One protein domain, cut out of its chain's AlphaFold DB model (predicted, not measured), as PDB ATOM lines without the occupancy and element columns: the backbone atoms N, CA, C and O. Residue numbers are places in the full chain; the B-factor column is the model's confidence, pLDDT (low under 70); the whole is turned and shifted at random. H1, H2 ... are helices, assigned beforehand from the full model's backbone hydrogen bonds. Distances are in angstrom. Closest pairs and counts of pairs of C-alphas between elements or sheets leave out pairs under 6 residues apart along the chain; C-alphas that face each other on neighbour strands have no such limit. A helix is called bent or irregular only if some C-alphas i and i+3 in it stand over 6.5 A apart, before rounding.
ATOM      1  N   ALA A   5     194.047 232.394 233.805       63.84
ATOM      2  CA  ALA A   5     193.173 233.269 234.602       63.84
ATOM      3  C   ALA A   5     192.268 234.171 233.735       63.84
ATOM      4  O   ALA A   5     191.149 234.514 234.124       63.84
ATOM      5  N   TRP A   6     192.723 234.538 232.531       62.84
ATOM      6  CA  TRP A   6     191.915 235.292 231.571       62.84
ATOM      7  C   TRP A   6     190.873 234.428 230.849       62.84
ATOM      8  O   TRP A   6     189.735 234.872 230.684       62.84
ATOM      9  N   GLU A   7     191.216 233.188 230.497       73.12
ATOM     10  CA  GLU A   7     190.305 232.247 229.828       73.12
ATOM     11  C   GLU A   7     189.079 231.906 230.688       73.12
ATOM     12  O   GLU A   7     187.977 231.756 230.158       73.12
ATOM     13  N   LEU A   8     189.243 231.866 232.014       71.38
ATOM     14  CA  LEU A   8     188.156 231.651 232.977       71.38
ATOM     15  C   LEU A   8     187.236 232.879 233.143       71.38
ATOM     16  O   LEU A   8     186.049 232.729 233.425       71.38
ATOM     17  N   ALA A   9     187.759 234.097 232.963       63.41
ATOM     18  CA  ALA A   9     187.043 235.346 233.254       63.41
ATOM     19  C   ALA A   9     186.483 236.076 232.017       63.41
ATOM     20  O   ALA A   9     185.719 237.038 232.166       63.41
ATOM     21  N   LYS A  10     186.834 235.642 230.799       71.94
ATOM     22  CA  LYS A  10     186.422 236.280 229.534       71.94
ATOM     23  C   LYS A  10     184.900 236.435 229.388       71.94
ATOM     24  O   LYS A  10     184.445 237.495 228.969       71.94
ATOM     25  N   GLU A  11     184.116 235.451 229.832       72.94
ATOM     26  CA  GLU A  11     182.643 235.464 229.739       72.94
ATOM     27  C   GLU A  11     181.997 236.560 230.612       72.94
ATOM     28  O   GLU A  11     180.929 237.078 230.293       72.94
ATOM     29  N   ASN A  12     182.666 236.980 231.693       70.06
ATOM     30  CA  ASN A  12     182.220 238.076 232.563       70.06
ATOM     31  C   ASN A  12     182.680 239.465 232.048       70.06
ATOM     32  O   ASN A  12     182.365 240.511 232.623       70.06
ATOM     33  N   CYS A  13     183.451 239.513 230.956       67.31
ATOM     34  CA  CYS A  13     184.076 240.728 230.444       67.31
ATOM     35  C   CYS A  13     183.313 241.333 229.257       67.31
ATOM     36  O   CYS A  13     183.703 241.170 228.105       67.31
ATOM     37  N   VAL A  14     182.274 242.133 229.546       67.56
ATOM     38  CA  VAL A  14     181.579 242.966 228.539       67.56
ATOM     39  C   VAL A  14     182.588 243.700 227.628       67.56
ATOM     40  O   VAL A  14     183.417 244.457 228.155       67.56
ATOM     41  N   PRO A  15     182.529 243.520 226.293       70.00
ATOM     42  CA  PRO A  15     183.515 244.073 225.367       70.00
ATOM     43  C   PRO A  15     183.462 245.605 225.317       70.00
ATOM     44  O   PRO A  15     182.390 246.210 225.302       70.00
ATOM     45  N   VAL A  16     184.637 246.238 225.262       66.62
ATOM     46  CA  VAL A  16     184.798 247.702 225.290       66.62
ATOM     47  C   VAL A  16     185.628 248.143 224.084       66.62
ATOM     48  O   VAL A  16     186.718 247.620 223.866       66.62
ATOM     49  N   ARG A  17     185.144 249.130 223.313       59.22
ATOM     50  CA  ARG A  17     185.805 249.610 222.074       59.22
ATOM     51  C   ARG A  17     187.218 250.180 222.289       59.22
ATOM     52  O   ARG A  17     187.982 250.237 221.336       59.22
ATOM     53  N   SER A  18     187.554 250.593 223.510       68.19
ATOM     54  CA  SER A  18     188.872 251.109 223.916       68.19
ATOM     55  C   SER A  18     189.797 250.049 224.533       68.19
ATOM     56  O   SER A  18     190.879 250.393 225.001       68.19
ATOM     57  N   GLY A  19     189.365 248.786 224.617       71.81
ATOM     58  CA  GLY A  19     190.010 247.784 225.467       71.81
ATOM     59  C   GLY A  19     189.800 248.044 226.966       71.81
ATOM     60  O   GLY A  19     188.972 248.869 227.364       71.81
ATOM     61  N   ARG A  20     190.547 247.312 227.801       73.19
ATOM     62  CA  ARG A  20     190.562 247.413 229.271       73.19
ATOM     63  C   ARG A  20     191.997 247.319 229.794       73.19
ATOM     64  O   ARG A  20     192.844 246.691 229.163       73.19
ATOM     65  N   ASN A  21     192.255 247.895 230.967       76.50
ATOM     66  CA  ASN A  21     193.527 247.739 231.670       76.50
ATOM     67  C   ASN A  21     193.690 246.298 232.206       76.50
ATOM     68  O   ASN A  21     192.763 245.757 232.808       76.50
ATOM     69  N   LYS A  22     194.872 245.689 232.023       71.94
ATOM     70  CA  LYS A  22     195.179 244.336 232.522       71.94
ATOM     71  C   LYS A  22     195.078 244.237 234.048       71.94
ATOM     72  O   LYS A  22     194.530 243.263 234.541       71.94
ATOM     73  N   ALA A  23     195.534 245.254 234.784       73.31
ATOM     74  CA  ALA A  23     195.499 245.238 236.251       73.31
ATOM     75  C   ALA A  23     194.059 245.174 236.801       73.31
ATOM     76  O   ALA A  23     193.755 244.331 237.638       73.31
ATOM     77  N   ALA A  24     193.154 245.992 236.253       69.75
ATOM     78  CA  ALA A  24     191.736 245.988 236.623       69.75
ATOM     79  C   ALA A  24     191.018 244.680 236.236       69.75
ATOM     80  O   ALA A  24     190.072 244.270 236.905       69.75
ATOM     81  N   LEU A  25     191.472 244.003 235.172       67.50
ATOM     82  CA  LEU A  25     190.998 242.660 234.828       67.50
ATOM     83  C   LEU A  25     191.446 241.614 235.854       67.50
ATOM     84  O   LEU A  25     190.638 240.761 236.204       67.50
ATOM     85  N   SER A  26     192.673 241.699 236.371       69.06
ATOM     86  CA  SER A  26     193.147 240.809 237.438       69.06
ATOM     87  C   SER A  26     192.478 241.073 238.790       69.06
ATOM     88  O   SER A  26     192.179 240.128 239.510       69.06
ATOM     89  N   GLU A  27     192.135 242.322 239.115       69.81
ATOM     90  CA  GLU A  27     191.332 242.622 240.313       69.81
ATOM     91  C   GLU A  27     189.861 242.165 240.158       69.81
ATOM     92  O   GLU A  27     189.233 241.750 241.129       69.81
ATOM     93  N   LEU A  28     189.330 242.137 238.926       65.44
ATOM     94  CA  LEU A  28     188.048 241.492 238.584       65.44
ATOM     95  C   LEU A  28     188.096 239.952 238.557       65.44
ATOM     96  O   LEU A  28     187.035 239.327 238.550       65.44
ATOM     97  N   GLN A  29     189.288 239.350 238.497       64.25
ATOM     98  CA  GLN A  29     189.507 237.897 238.545       64.25
ATOM     99  C   GLN A  29     189.604 237.356 239.979       64.25
ATOM    100  O   GLN A  29     189.569 236.141 240.154       64.25
ATOM    101  N   ALA A  30     189.715 238.226 240.990       62.97
ATOM    102  CA  ALA A  30     189.715 237.817 242.391       62.97
ATOM    103  C   ALA A  30     188.419 237.068 242.747       62.97
ATOM    104  O   ALA A  30     187.321 237.472 242.346       62.97
ATOM    105  N   ASP A  31     188.548 235.977 243.503       60.81
ATOM    106  CA  ASP A  31     187.454 235.036 243.725       60.81
ATOM    107  C   ASP A  31     186.223 235.708 244.362       60.81
ATOM    108  O   ASP A  31     186.344 236.535 245.272       60.81
ATOM    109  N   PRO A  32     184.987 235.315 243.998       60.75
ATOM    110  CA  PRO A  32     183.789 235.830 244.653       60.75
ATOM    111  C   PRO A  32     183.694 235.416 246.135       60.75
ATOM    112  O   PRO A  32     182.827 235.938 246.843       60.75
ATOM    113  N   ALA A  33     184.563 234.526 246.620       60.31
ATOM    114  CA  ALA A  33     184.734 234.224 248.037       60.31
ATOM    115  C   ALA A  33     185.626 235.242 248.782       60.31
ATOM    116  O   ALA A  33     185.448 235.409 249.989       60.31
ATOM    117  N   ASP A  34     186.527 235.961 248.095       72.44
ATOM    118  CA  ASP A  34     187.485 236.870 248.731       72.44
ATOM    119  C   ASP A  34     186.806 238.147 249.246       72.44
ATOM    120  O   ASP A  34     186.581 239.148 248.551       72.44
ATOM    121  N   THR A  35     186.477 238.115 250.536       73.19
ATOM    122  CA  THR A  35     185.953 239.263 251.282       73.19
ATOM    123  C   THR A  35     186.970 240.404 251.345       73.19
ATOM    124  O   THR A  35     186.574 241.567 251.337       73.19
ATOM    125  N   THR A  36     188.264 240.081 251.328       79.06
ATOM    126  CA  THR A  36     189.414 240.998 251.291       79.06
ATOM    127  C   THR A  36     189.428 241.851 250.020       79.06
ATOM    128  O   THR A  36     189.376 243.077 250.118       79.06
ATOM    129  N   ALA A  37     189.407 241.231 248.835       74.06
ATOM    130  CA  ALA A  37     189.374 241.928 247.546       74.06
ATOM    131  C   ALA A  37     188.101 242.780 247.397       74.06
ATOM    132  O   ALA A  37     188.153 243.955 247.029       74.06
ATOM    133  N   LYS A  38     186.943 242.237 247.797       75.06
ATOM    134  CA  LYS A  38     185.674 242.985 247.833       75.06
ATOM    135  C   LYS A  38     185.713 244.191 248.775       75.06
ATOM    136  O   LYS A  38     185.089 245.212 248.476       75.06
ATOM    137  N   LEU A  39     186.414 244.090 249.904       83.62
ATOM    138  CA  LEU A  39     186.584 245.184 250.860       83.62
ATOM    139  C   LEU A  39     187.559 246.236 250.316       83.62
ATOM    140  O   LEU A  39     187.245 247.422 250.399       83.62
ATOM    141  N   ALA A  40     188.663 245.833 249.681       84.19
ATOM    142  CA  ALA A  40     189.599 246.736 249.006       84.19
ATOM    143  C   ALA A  40     188.905 247.564 247.906       84.19
ATOM    144  O   ALA A  40     188.955 248.796 247.942       84.19
ATOM    145  N   LEU A  41     188.137 246.920 247.020       82.75
ATOM    146  CA  LEU A  41     187.320 247.598 246.003       82.75
ATOM    147  C   LEU A  41     186.283 248.560 246.618       82.75
ATOM    148  O   LEU A  41     186.016 249.628 246.064       82.75
ATOM    149  N   GLN A  42     185.696 248.226 247.774       84.69
ATOM    150  CA  GLN A  42     184.794 249.142 248.487       84.69
ATOM    151  C   GLN A  42     185.521 250.319 249.145       84.69
ATOM    152  O   GLN A  42     184.975 251.423 249.148       84.69
ATOM    153  N   LEU A  43     186.728 250.121 249.682       88.19
ATOM    154  CA  LEU A  43     187.561 251.211 250.186       88.19
ATOM    155  C   LEU A  43     187.970 252.142 249.043       88.19
ATOM    156  O   LEU A  43     187.765 253.346 249.167       88.19
ATOM    157  N   LYS A  44     188.411 251.612 247.895       87.44
ATOM    158  CA  LYS A  44     188.772 252.445 246.739       87.44
ATOM    159  C   LYS A  44     187.575 253.206 246.163       87.44
ATOM    160  O   LYS A  44     187.713 254.374 245.807       87.44
ATOM    161  N   ARG A  45     186.368 252.613 246.174       87.88
ATOM    162  CA  ARG A  45     185.117 253.330 245.846       87.88
ATOM    163  C   ARG A  45     184.848 254.500 246.802       87.88
ATOM    164  O   ARG A  45     184.363 255.533 246.352       87.88
ATOM    165  N   LYS A  46     185.122 254.341 248.104       88.38
ATOM    166  CA  LYS A  46     184.951 255.407 249.110       88.38
ATOM    167  C   LYS A  46     186.004 256.501 248.961       88.38
ATOM    168  O   LYS A  46     185.642 257.667 248.999       88.38
ATOM    169  N   GLU A  47     187.259 256.130 248.727       91.25
ATOM    170  CA  GLU A  47     188.371 257.056 248.490       91.25
ATOM    171  C   GLU A  47     188.103 257.949 247.265       91.25
ATOM    172  O   GLU A  47     188.168 259.168 247.370       91.25
ATOM    173  N   LEU A  48     187.689 257.362 246.133       89.44
ATOM    174  CA  LEU A  48     187.320 258.112 244.923       89.44
ATOM    175  C   LEU A  48     186.071 258.990 245.120       89.44
ATOM    176  O   LEU A  48     185.957 260.049 244.508       89.44
ATOM    177  N   TRP A  49     185.135 258.586 245.984       88.50
ATOM    178  CA  TRP A  49     183.994 259.428 246.355       88.50
ATOM    179  C   TRP A  49     184.408 260.605 247.250       88.50
ATOM    180  O   TRP A  49     183.928 261.717 247.052       88.50
ATOM    181  N   GLN A  50     185.326 260.388 248.196       89.62
ATOM    182  CA  GLN A  50     185.918 261.461 248.999       89.62
ATOM    183  C   GLN A  50     186.712 262.427 248.116       89.62
ATOM    184  O   GLN A  50     186.518 263.629 248.240       89.62
ATOM    185  N   GLU A  51     187.497 261.930 247.152       89.56
ATOM    186  CA  GLU A  51     188.178 262.768 246.154       89.56
ATOM    187  C   GLU A  51     187.184 263.691 245.426       89.56
ATOM    188  O   GLU A  51     187.423 264.891 245.336       89.56
ATOM    189  N   VAL A  52     186.042 263.161 244.972       89.38
ATOM    190  CA  VAL A  52     184.971 263.942 244.320       89.38
ATOM    191  C   VAL A  52     184.320 264.965 245.266       89.38
ATOM    192  O   VAL A  52     184.004 266.071 244.830       89.38
ATOM    193  N   CYS A  53     184.109 264.631 246.544       85.69
ATOM    194  CA  CYS A  53     183.486 265.532 247.522       85.69
ATOM    195  C   CYS A  53     184.421 266.636 248.039       85.69
ATOM    196  O   CYS A  53     183.971 267.761 248.255       85.69
ATOM    197  N   ASP A  54     185.702 266.326 248.246       88.19
ATOM    198  CA  ASP A  54     186.694 267.235 248.829       88.19
ATOM    199  C   ASP A  54     187.447 268.069 247.771       88.19
ATOM    200  O   ASP A  54     188.220 268.969 248.125       88.19
ATOM    201  N   TYR A  55     187.211 267.819 246.475       87.00
ATOM    202  CA  TYR A  55     187.848 268.538 245.370       87.00
ATOM    203  C   TYR A  55     187.510 270.036 245.369       87.00
ATOM    204  O   TYR A  55     186.374 270.455 245.151       87.00
ATOM    205  N   LYS A  56     188.549 270.860 245.532       79.56
ATOM    206  CA  LYS A  56     188.491 272.336 245.504       79.56
ATOM    207  C   LYS A  56     189.294 272.936 244.340       79.56
ATOM    208  O   LYS A  56     189.672 274.103 244.385       79.56
ATOM    209  N   GLY A  57     189.615 272.123 243.332       81.50
ATOM    210  CA  GLY A  57     190.369 272.542 242.151       81.50
ATOM    211  C   GLY A  57     189.513 273.241 241.090       81.50
ATOM    212  O   GLY A  57     188.299 273.388 241.224       81.50
ATOM    213  N   ASN A  58     190.161 273.654 239.999       77.81
ATOM    214  CA  ASN A  58     189.531 274.446 238.938       77.81
ATOM    215  C   ASN A  58     188.580 273.652 238.025       77.81
ATOM    216  O   ASN A  58     187.747 274.273 237.359       77.81
ATOM    217  N   ASP A  59     188.717 272.319 237.967       85.94
ATOM    218  CA  ASP A  59     187.949 271.455 237.066       85.94
ATOM    219  C   ASP A  59     187.334 270.231 237.781       85.94
ATOM    220  O   ASP A  59     187.863 269.120 237.680       85.94
ATOM    221  N   PRO A  60     186.195 270.391 238.488       85.50
ATOM    222  CA  PRO A  60     185.482 269.283 239.133       85.50
ATOM    223  C   PRO A  60     185.084 268.126 238.202       85.50
ATOM    224  O   PRO A  60     184.703 267.072 238.700       85.50
ATOM    225  N   LEU A  61     185.175 268.267 236.873       87.69
ATOM    226  CA  LEU A  61     184.903 267.179 235.931       87.69
ATOM    227  C   LEU A  61     185.960 266.056 235.990       87.69
ATOM    228  O   LEU A  61     185.646 264.900 235.699       87.69
ATOM    229  N   GLU A  62     187.204 266.370 236.362       88.38
ATOM    230  CA  GLU A  62     188.327 265.424 236.338       88.38
ATOM    231  C   GLU A  62     188.180 264.274 237.373       88.38
ATOM    232  O   GLU A  62     188.268 263.111 236.958       88.38
ATOM    233  N   PRO A  63     187.867 264.515 238.667       90.88
ATOM    234  CA  PRO A  63     187.557 263.441 239.620       90.88
ATOM    235  C   PRO A  63     186.384 262.554 239.181       90.88
ATOM    236  O   PRO A  63     186.463 261.328 239.279       90.88
ATOM    237  N   TRP A  64     185.314 263.139 238.620       90.31
ATOM    238  CA  TRP A  64     184.200 262.355 238.075       90.31
ATOM    239  C   TRP A  64     184.659 261.444 236.931       90.31
ATOM    240  O   TRP A  64     184.265 260.281 236.893       90.31
ATOM    241  N   GLN A  65     185.524 261.919 236.026       89.25
ATOM    242  CA  GLN A  65     186.094 261.087 234.958       89.25
ATOM    243  C   GLN A  65     186.962 259.947 235.508       89.25
ATOM    244  O   GLN A  65     186.808 258.811 235.049       89.25
ATOM    245  N   ARG A  66     187.817 260.207 236.513       89.25
ATOM    246  CA  ARG A  66     188.576 259.153 237.218       89.25
ATOM    247  C   ARG A  66     187.638 258.094 237.796       89.25
ATOM    248  O   ARG A  66     187.822 256.904 237.536       89.25
ATOM    249  N   PHE A  67     186.605 258.515 238.523       90.25
ATOM    250  CA  PHE A  67     185.694 257.603 239.210       90.25
ATOM    251  C   PHE A  67     184.780 256.819 238.248       90.25
ATOM    252  O   PHE A  67     184.560 255.618 238.435       90.25
ATOM    253  N   ILE A  68     184.310 257.456 237.170       88.75
ATOM    254  CA  ILE A  68     183.570 256.806 236.078       88.75
ATOM    255  C   ILE A  68     184.445 255.750 235.399       88.75
ATOM    256  O   ILE A  68     184.004 254.609 235.259       88.75
ATOM    257  N   LYS A  69     185.688 256.090 235.024       87.88
ATOM    258  CA  LYS A  69     186.617 255.146 234.387       87.88
ATOM    259  C   LYS A  69     186.904 253.951 235.297       87.88
ATOM    260  O   LYS A  69     186.745 252.815 234.859       87.88
ATOM    261  N   TRP A  70     187.240 254.192 236.565       88.12
ATOM    262  CA  TRP A  70     187.448 253.120 237.541       88.12
ATOM    263  C   TRP A  70     186.208 252.218 237.656       88.12
ATOM    264  O   TRP A  70     186.328 250.997 237.599       88.12
ATOM    265  N   THR A  71     185.005 252.796 237.713       86.25
ATOM    266  CA  THR A  71     183.757 252.019 237.795       86.25
ATOM    267  C   THR A  71     183.496 251.197 236.524       86.25
ATOM    268  O   THR A  71     183.060 250.054 236.626       86.25
ATOM    269  N   GLN A  72     183.799 251.723 235.331       83.75
ATOM    270  CA  GLN A  72     183.718 250.967 234.071       83.75
ATOM    271  C   GLN A  72     184.720 249.802 234.024       83.75
ATOM    272  O   GLN A  72     184.383 248.724 233.534       83.75
ATOM    273  N   GLU A  73     185.934 250.005 234.538       81.62
ATOM    274  CA  GLU A  73     186.997 248.995 234.548       81.62
ATOM    275  C   GLU A  73     186.747 247.876 235.579       81.62
ATOM    276  O   GLU A  73     186.987 246.717 235.254       81.62
ATOM    277  N   HIS A  74     186.200 248.190 236.766       75.88
ATOM    278  CA  HIS A  74     186.078 247.255 237.903       75.88
ATOM    279  C   HIS A  74     184.638 246.768 238.183       75.88
ATOM    280  O   HIS A  74     184.412 246.006 239.122       75.88
ATOM    281  N   LYS A  75     183.629 247.176 237.393       69.50
ATOM    282  CA  LYS A  75     182.235 246.683 237.504       69.50
ATOM    283  C   LYS A  75     181.620 246.317 236.151       69.50
ATOM    284  O   LYS A  75     180.623 246.892 235.722       69.50
ATOM    285  N   ALA A  76     182.178 245.284 235.520       57.44
ATOM    286  CA  ALA A  76     181.792 244.812 234.187       57.44
ATOM    287  C   ALA A  76     180.281 244.535 233.980       57.44
ATOM    288  O   ALA A  76     179.785 244.737 232.873       57.44
ATOM    289  N   GLY A  77     179.551 244.089 235.015       57.28
ATOM    290  CA  GLY A  77     178.120 243.750 234.922       57.28
ATOM    291  C   GLY A  77     177.133 244.799 235.465       57.28
ATOM    292  O   GLY A  77     176.009 244.899 234.964       57.28
ATOM    293  N   ASN A  78     177.514 245.607 236.463       66.38
ATOM    294  CA  ASN A  78     176.566 246.419 237.244       66.38
ATOM    295  C   ASN A  78     176.187 247.746 236.559       66.38
ATOM    296  O   ASN A  78     176.449 248.833 237.078       66.38
ATOM    297  N   LYS A  79     175.487 247.669 235.422       71.38
ATOM    298  CA  LYS A  79     174.977 248.843 234.686       71.38
ATOM    299  C   LYS A  79     174.187 249.814 235.580       71.38
ATOM    300  O   LYS A  79     174.326 251.019 235.423       71.38
ATOM    301  N   ALA A  80     173.436 249.311 236.564       77.12
ATOM    302  CA  ALA A  80     172.676 250.133 237.511       77.12
ATOM    303  C   ALA A  80     173.535 250.891 238.552       77.12
ATOM    304  O   ALA A  80     173.126 251.957 239.002       77.12
ATOM    305  N   ASP A  81     174.717 250.385 238.935       81.56
ATOM    306  CA  ASP A  81     175.676 251.155 239.756       81.56
ATOM    307  C   ASP A  81     176.260 252.318 238.943       81.56
ATOM    308  O   ASP A  81     176.464 253.409 239.473       81.56
ATOM    309  N   LEU A  82     176.545 252.064 237.661       84.44
ATOM    310  CA  LEU A  82     177.140 253.033 236.746       84.44
ATOM    311  C   LEU A  82     176.126 254.109 236.318       84.44
ATOM    312  O   LEU A  82     176.491 255.278 236.251       84.44
ATOM    313  N   GLN A  83     174.853 253.749 236.116       83.94
ATOM    314  CA  GLN A  83     173.783 254.713 235.829       83.94
ATOM    315  C   GLN A  83     173.615 255.713 236.981       83.94
ATOM    316  O   GLN A  83     173.671 256.913 236.748       83.94
ATOM    317  N   LYS A  84     173.551 255.232 238.232       86.81
ATOM    318  CA  LYS A  84     173.500 256.086 239.435       86.81
ATOM    319  C   LYS A  84     174.710 257.008 239.572       86.81
ATOM    320  O   LYS A  84     174.575 258.139 240.029       86.81
ATOM    321  N   LEU A  85     175.894 256.542 239.170       88.81
ATOM    322  CA  LEU A  85     177.090 257.382 239.144       88.81
ATOM    323  C   LEU A  85     176.961 258.509 238.106       88.81
ATOM    324  O   LEU A  85     177.330 259.648 238.392       88.81
ATOM    325  N   TYR A  86     176.396 258.223 236.930       88.00
ATOM    326  CA  TYR A  86     176.084 259.265 235.957       88.00
ATOM    327  C   TYR A  86     175.007 260.231 236.458       88.00
ATOM    328  O   TYR A  86     175.224 261.429 236.346       88.00
ATOM    329  N   GLU A  87     173.917 259.749 237.067       88.06
ATOM    330  CA  GLU A  87     172.852 260.582 237.664       88.06
ATOM    331  C   GLU A  87     173.419 261.598 238.668       88.06
ATOM    332  O   GLU A  87     173.044 262.771 238.660       88.06
ATOM    333  N   GLN A  88     174.354 261.167 239.520       89.00
ATOM    334  CA  GLN A  88     175.033 262.032 240.491       89.00
ATOM    335  C   GLN A  88     175.976 263.036 239.815       89.00
ATOM    336  O   GLN A  88     175.950 264.222 240.146       89.00
ATOM    337  N   CYS A  89     176.770 262.572 238.846       88.81
ATOM    338  CA  CYS A  89     177.700 263.386 238.067       88.81
ATOM    339  C   CYS A  89     176.969 264.500 237.291       88.81
ATOM    340  O   CYS A  89     177.289 265.681 237.440       88.81
ATOM    341  N   THR A  90     175.921 264.156 236.536       87.38
ATOM    342  CA  THR A  90     175.108 265.121 235.782       87.38
ATOM    343  C   THR A  90     174.370 266.082 236.713       87.38
ATOM    344  O   THR A  90     174.436 267.290 236.498       87.38
ATOM    345  N   SER A  91     173.766 265.598 237.806       87.12
ATOM    346  CA  SER A  91     173.076 266.448 238.795       87.12
ATOM    347  C   SER A  91     174.002 267.411 239.554       87.12
ATOM    348  O   SER A  91     173.536 268.418 240.099       87.12
ATOM    349  N   ALA A  92     175.301 267.114 239.631       86.50
ATOM    350  CA  ALA A  92     176.306 268.020 240.178       86.50
ATOM    351  C   ALA A  92     176.743 269.070 239.141       86.50
ATOM    352  O   ALA A  92     176.772 270.261 239.446       86.50
ATOM    353  N   LEU A  93     177.046 268.634 237.915       84.81
ATOM    354  CA  LEU A  93     177.646 269.467 236.869       84.81
ATOM    355  C   LEU A  93     176.644 270.373 236.142       84.81
ATOM    356  O   LEU A  93     177.015 271.480 235.771       84.81
ATOM    357  N   LEU A  94     175.366 269.986 236.025       85.62
ATOM    358  CA  LEU A  94     174.305 270.826 235.433       85.62
ATOM    359  C   LEU A  94     174.112 272.164 236.185       85.62
ATOM    360  O   LEU A  94     173.572 273.124 235.646       85.62
ATOM    361  N   LYS A  95     174.573 272.247 237.441       84.12
ATOM    362  CA  LYS A  95     174.567 273.473 238.260       84.12
ATOM    363  C   LYS A  95     175.688 274.454 237.889       84.12
ATOM    364  O   LYS A  95     175.714 275.569 238.406       84.12
ATOM    365  N   LEU A  96     176.634 274.038 237.046       83.62
ATOM    366  CA  LEU A  96     177.840 274.773 236.679       83.62
ATOM    367  C   LEU A  96     177.816 275.061 235.165       83.62
ATOM    368  O   LEU A  96     178.329 274.255 234.389       83.62
ATOM    369  N   PRO A  97     177.286 276.220 234.719       79.38
ATOM    370  CA  PRO A  97     177.043 276.493 233.295       79.38
ATOM    371  C   PRO A  97     178.308 276.474 232.419       79.38
ATOM    372  O   PRO A  97     178.203 276.330 231.207       79.38
ATOM    373  N   ARG A  98     179.504 276.538 233.026       83.75
ATOM    374  CA  ARG A  98     180.811 276.336 232.373       83.75
ATOM    375  C   ARG A  98     180.900 275.030 231.566       83.75
ATOM    376  O   ARG A  98     181.668 274.984 230.614       83.75
ATOM    377  N   TYR A  99     180.175 273.981 231.956       80.62
ATOM    378  CA  TYR A  99     180.296 272.653 231.339       80.62
ATOM    379  C   TYR A  99     179.282 272.372 230.231       80.62
ATOM    380  O   TYR A  99     179.398 271.337 229.579       80.62
ATOM    381  N   ASN A 100     178.332 273.278 229.979       77.69
ATOM    382  CA  ASN A 100     177.306 273.092 228.948       77.69
ATOM    383  C   ASN A 100     177.925 272.897 227.551       77.69
ATOM    384  O   ASN A 100     177.480 272.032 226.802       77.69
ATOM    385  N   ASP A 101     178.997 273.638 227.256       80.44
ATOM    386  CA  ASP A 101     179.714 273.601 225.974       80.44
ATOM    387  C   ASP A 101     180.934 272.647 225.983       80.44
ATOM    388  O   ASP A 101     181.681 272.562 225.005       80.44
ATOM    389  N   ASP A 102     181.182 271.917 227.081       83.19
ATOM    390  CA  ASP A 102     182.342 271.025 227.199       83.19
ATOM    391  C   ASP A 102     182.055 269.647 226.575       83.19
ATOM    392  O   ASP A 102     181.306 268.825 227.112       83.19
ATOM    393  N   ILE A 103     182.744 269.345 225.470       82.12
ATOM    394  CA  ILE A 103     182.709 268.050 224.765       82.12
ATOM    395  C   ILE A 103     182.946 266.867 225.726       82.12
ATOM    396  O   ILE A 103     182.401 265.776 225.529       82.12
ATOM    397  N   ARG A 104     183.745 267.051 226.785       85.75
ATOM    398  CA  ARG A 104     184.016 266.024 227.802       85.75
ATOM    399  C   ARG A 104     182.778 265.734 228.656       85.75
ATOM    400  O   ARG A 104     182.514 264.568 228.948       85.75
ATOM    401  N   PHE A 105     182.006 266.762 229.013       84.06
ATOM    402  CA  PHE A 105     180.726 266.605 229.708       84.06
ATOM    403  C   PHE A 105     179.672 266.002 228.777       84.06
ATOM    404  O   PHE A 105     179.048 265.008 229.144       84.06
ATOM    405  N   LEU A 106     179.565 266.490 227.537       82.00
ATOM    406  CA  LEU A 106     178.666 265.937 226.518       82.00
ATOM    407  C   LEU A 106     178.909 264.435 226.276       82.00
ATOM    408  O   LEU A 106     177.962 263.660 226.174       82.00
ATOM    409  N   ARG A 107     180.170 263.974 226.265       82.62
ATOM    410  CA  ARG A 107     180.508 262.538 226.166       82.62
ATOM    411  C   ARG A 107     180.014 261.711 227.359       82.62
ATOM    412  O   ARG A 107     179.602 260.568 227.158       82.62
ATOM    413  N   ILE A 108     180.034 262.265 228.573       84.56
ATOM    414  CA  ILE A 108     179.459 261.624 229.768       84.56
ATOM    415  C   ILE A 108     177.929 261.640 229.685       84.56
ATOM    416  O   ILE A 108     177.302 260.611 229.928       84.56
ATOM    417  N   TRP A 109     177.335 262.757 229.259       82.81
ATOM    418  CA  TRP A 109     175.892 262.890 229.071       82.81
ATOM    419  C   TRP A 109     175.356 261.877 228.052       82.81
ATOM    420  O   TRP A 109     174.439 261.126 228.353       82.81
ATOM    421  N   ILE A 110     175.998 261.729 226.891       77.94
ATOM    422  CA  ILE A 110     175.660 260.694 225.897       77.94
ATOM    423  C   ILE A 110     175.844 259.278 226.466       77.94
ATOM    424  O   ILE A 110     175.166 258.342 226.051       77.94
ATOM    425  N   GLN A 111     176.771 259.069 227.404       78.62
ATOM    426  CA  GLN A 111     176.974 257.762 228.031       78.62
ATOM    427  C   GLN A 111     175.920 257.440 229.111       78.62
ATOM    428  O   GLN A 111     175.640 256.258 229.330       78.62
ATOM    429  N   TYR A 112     175.315 258.463 229.714       78.69
ATOM    430  CA  TYR A 112     174.137 258.397 230.584       78.69
ATOM    431  C   TYR A 112     172.847 258.176 229.771       78.69
ATOM    432  O   TYR A 112     172.131 257.192 229.980       78.69
ATOM    433  N   ASP A 113     172.630 259.014 228.755       69.25
ATOM    434  CA  ASP A 113     171.470 259.027 227.857       69.25
ATOM    435  C   ASP A 113     171.539 257.986 226.727       69.25
ATOM    436  O   ASP A 113     170.728 257.999 225.805       69.25
ATOM    437  N   LYS A 114     172.404 256.969 226.836       63.94
ATOM    438  CA  LYS A 114     172.271 255.726 226.042       63.94
ATOM    439  C   LYS A 114     171.024 254.906 226.401       63.94
ATOM    440  O   LYS A 114     170.738 253.918 225.731       63.94
TER     441      LYS A 114
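This is residues 5 to 114 of the 462 residues of a protein of Haematococcus lacustris (UniProt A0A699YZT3). Helix H4 is the middle of an elongated, all-helix body, with H3 and H5 packed on it in zigzag succession; H6 crosses H5, and the short H2 and H1 lie at one end. The printed part has 110 residues with six named helices, H1 to H6, and no named strand. It is only just compact, close to loose: radius of gyration of the C-alphas 15.3 A, spans 46 by 29 by 21 A.

H1, residues 5 to 12, begins at C-alpha 5 (193.173, 233.269, 234.602) and is irregular, C-alphas 8 and 11 being 7.4 A apart. H2 is residues 22 to 28, H3 35 to 54 (28.1 A), H4 61 to 74 (20.1 A), H5 79 to 93 (20.9 A). H6, residues 103 to 114, ends at C-alpha 114 (172.271, 255.726, 226.042).

The hub H4 touches H3 (closest C-alphas Val 52 and Pro 63, 5.4 A), H5 (Trp 64 and Cys 89, 6.6 A) and, with residues 73 to 74 alone, H2 (Ala 24 and His 74, 5.9 A). H3 and H4, H4 and H5, and H5 and H6 are hairpins. H5 touches H6 at a steep tilt of 42 degrees, closest C-alphas Tyr 86 and Tyr 112, 5.8 A. H1 is near H2; H3 and H5 are apart. Every O i to N i+4 pair is within hydrogen-bond range in H2 to H6; H1 has 1 of 4, and 2 of 5 O i to N i+3 pairs.

The C-alphas farthest apart, of Glu 7 and Pro 97, are 46.3 A apart. The printed part has no cut and no long link. Residues 31 to 36 stand free. Mean pLDDT of the printed part is 78.8; residues 24 to 33 and 75 to 78 are among those under 70.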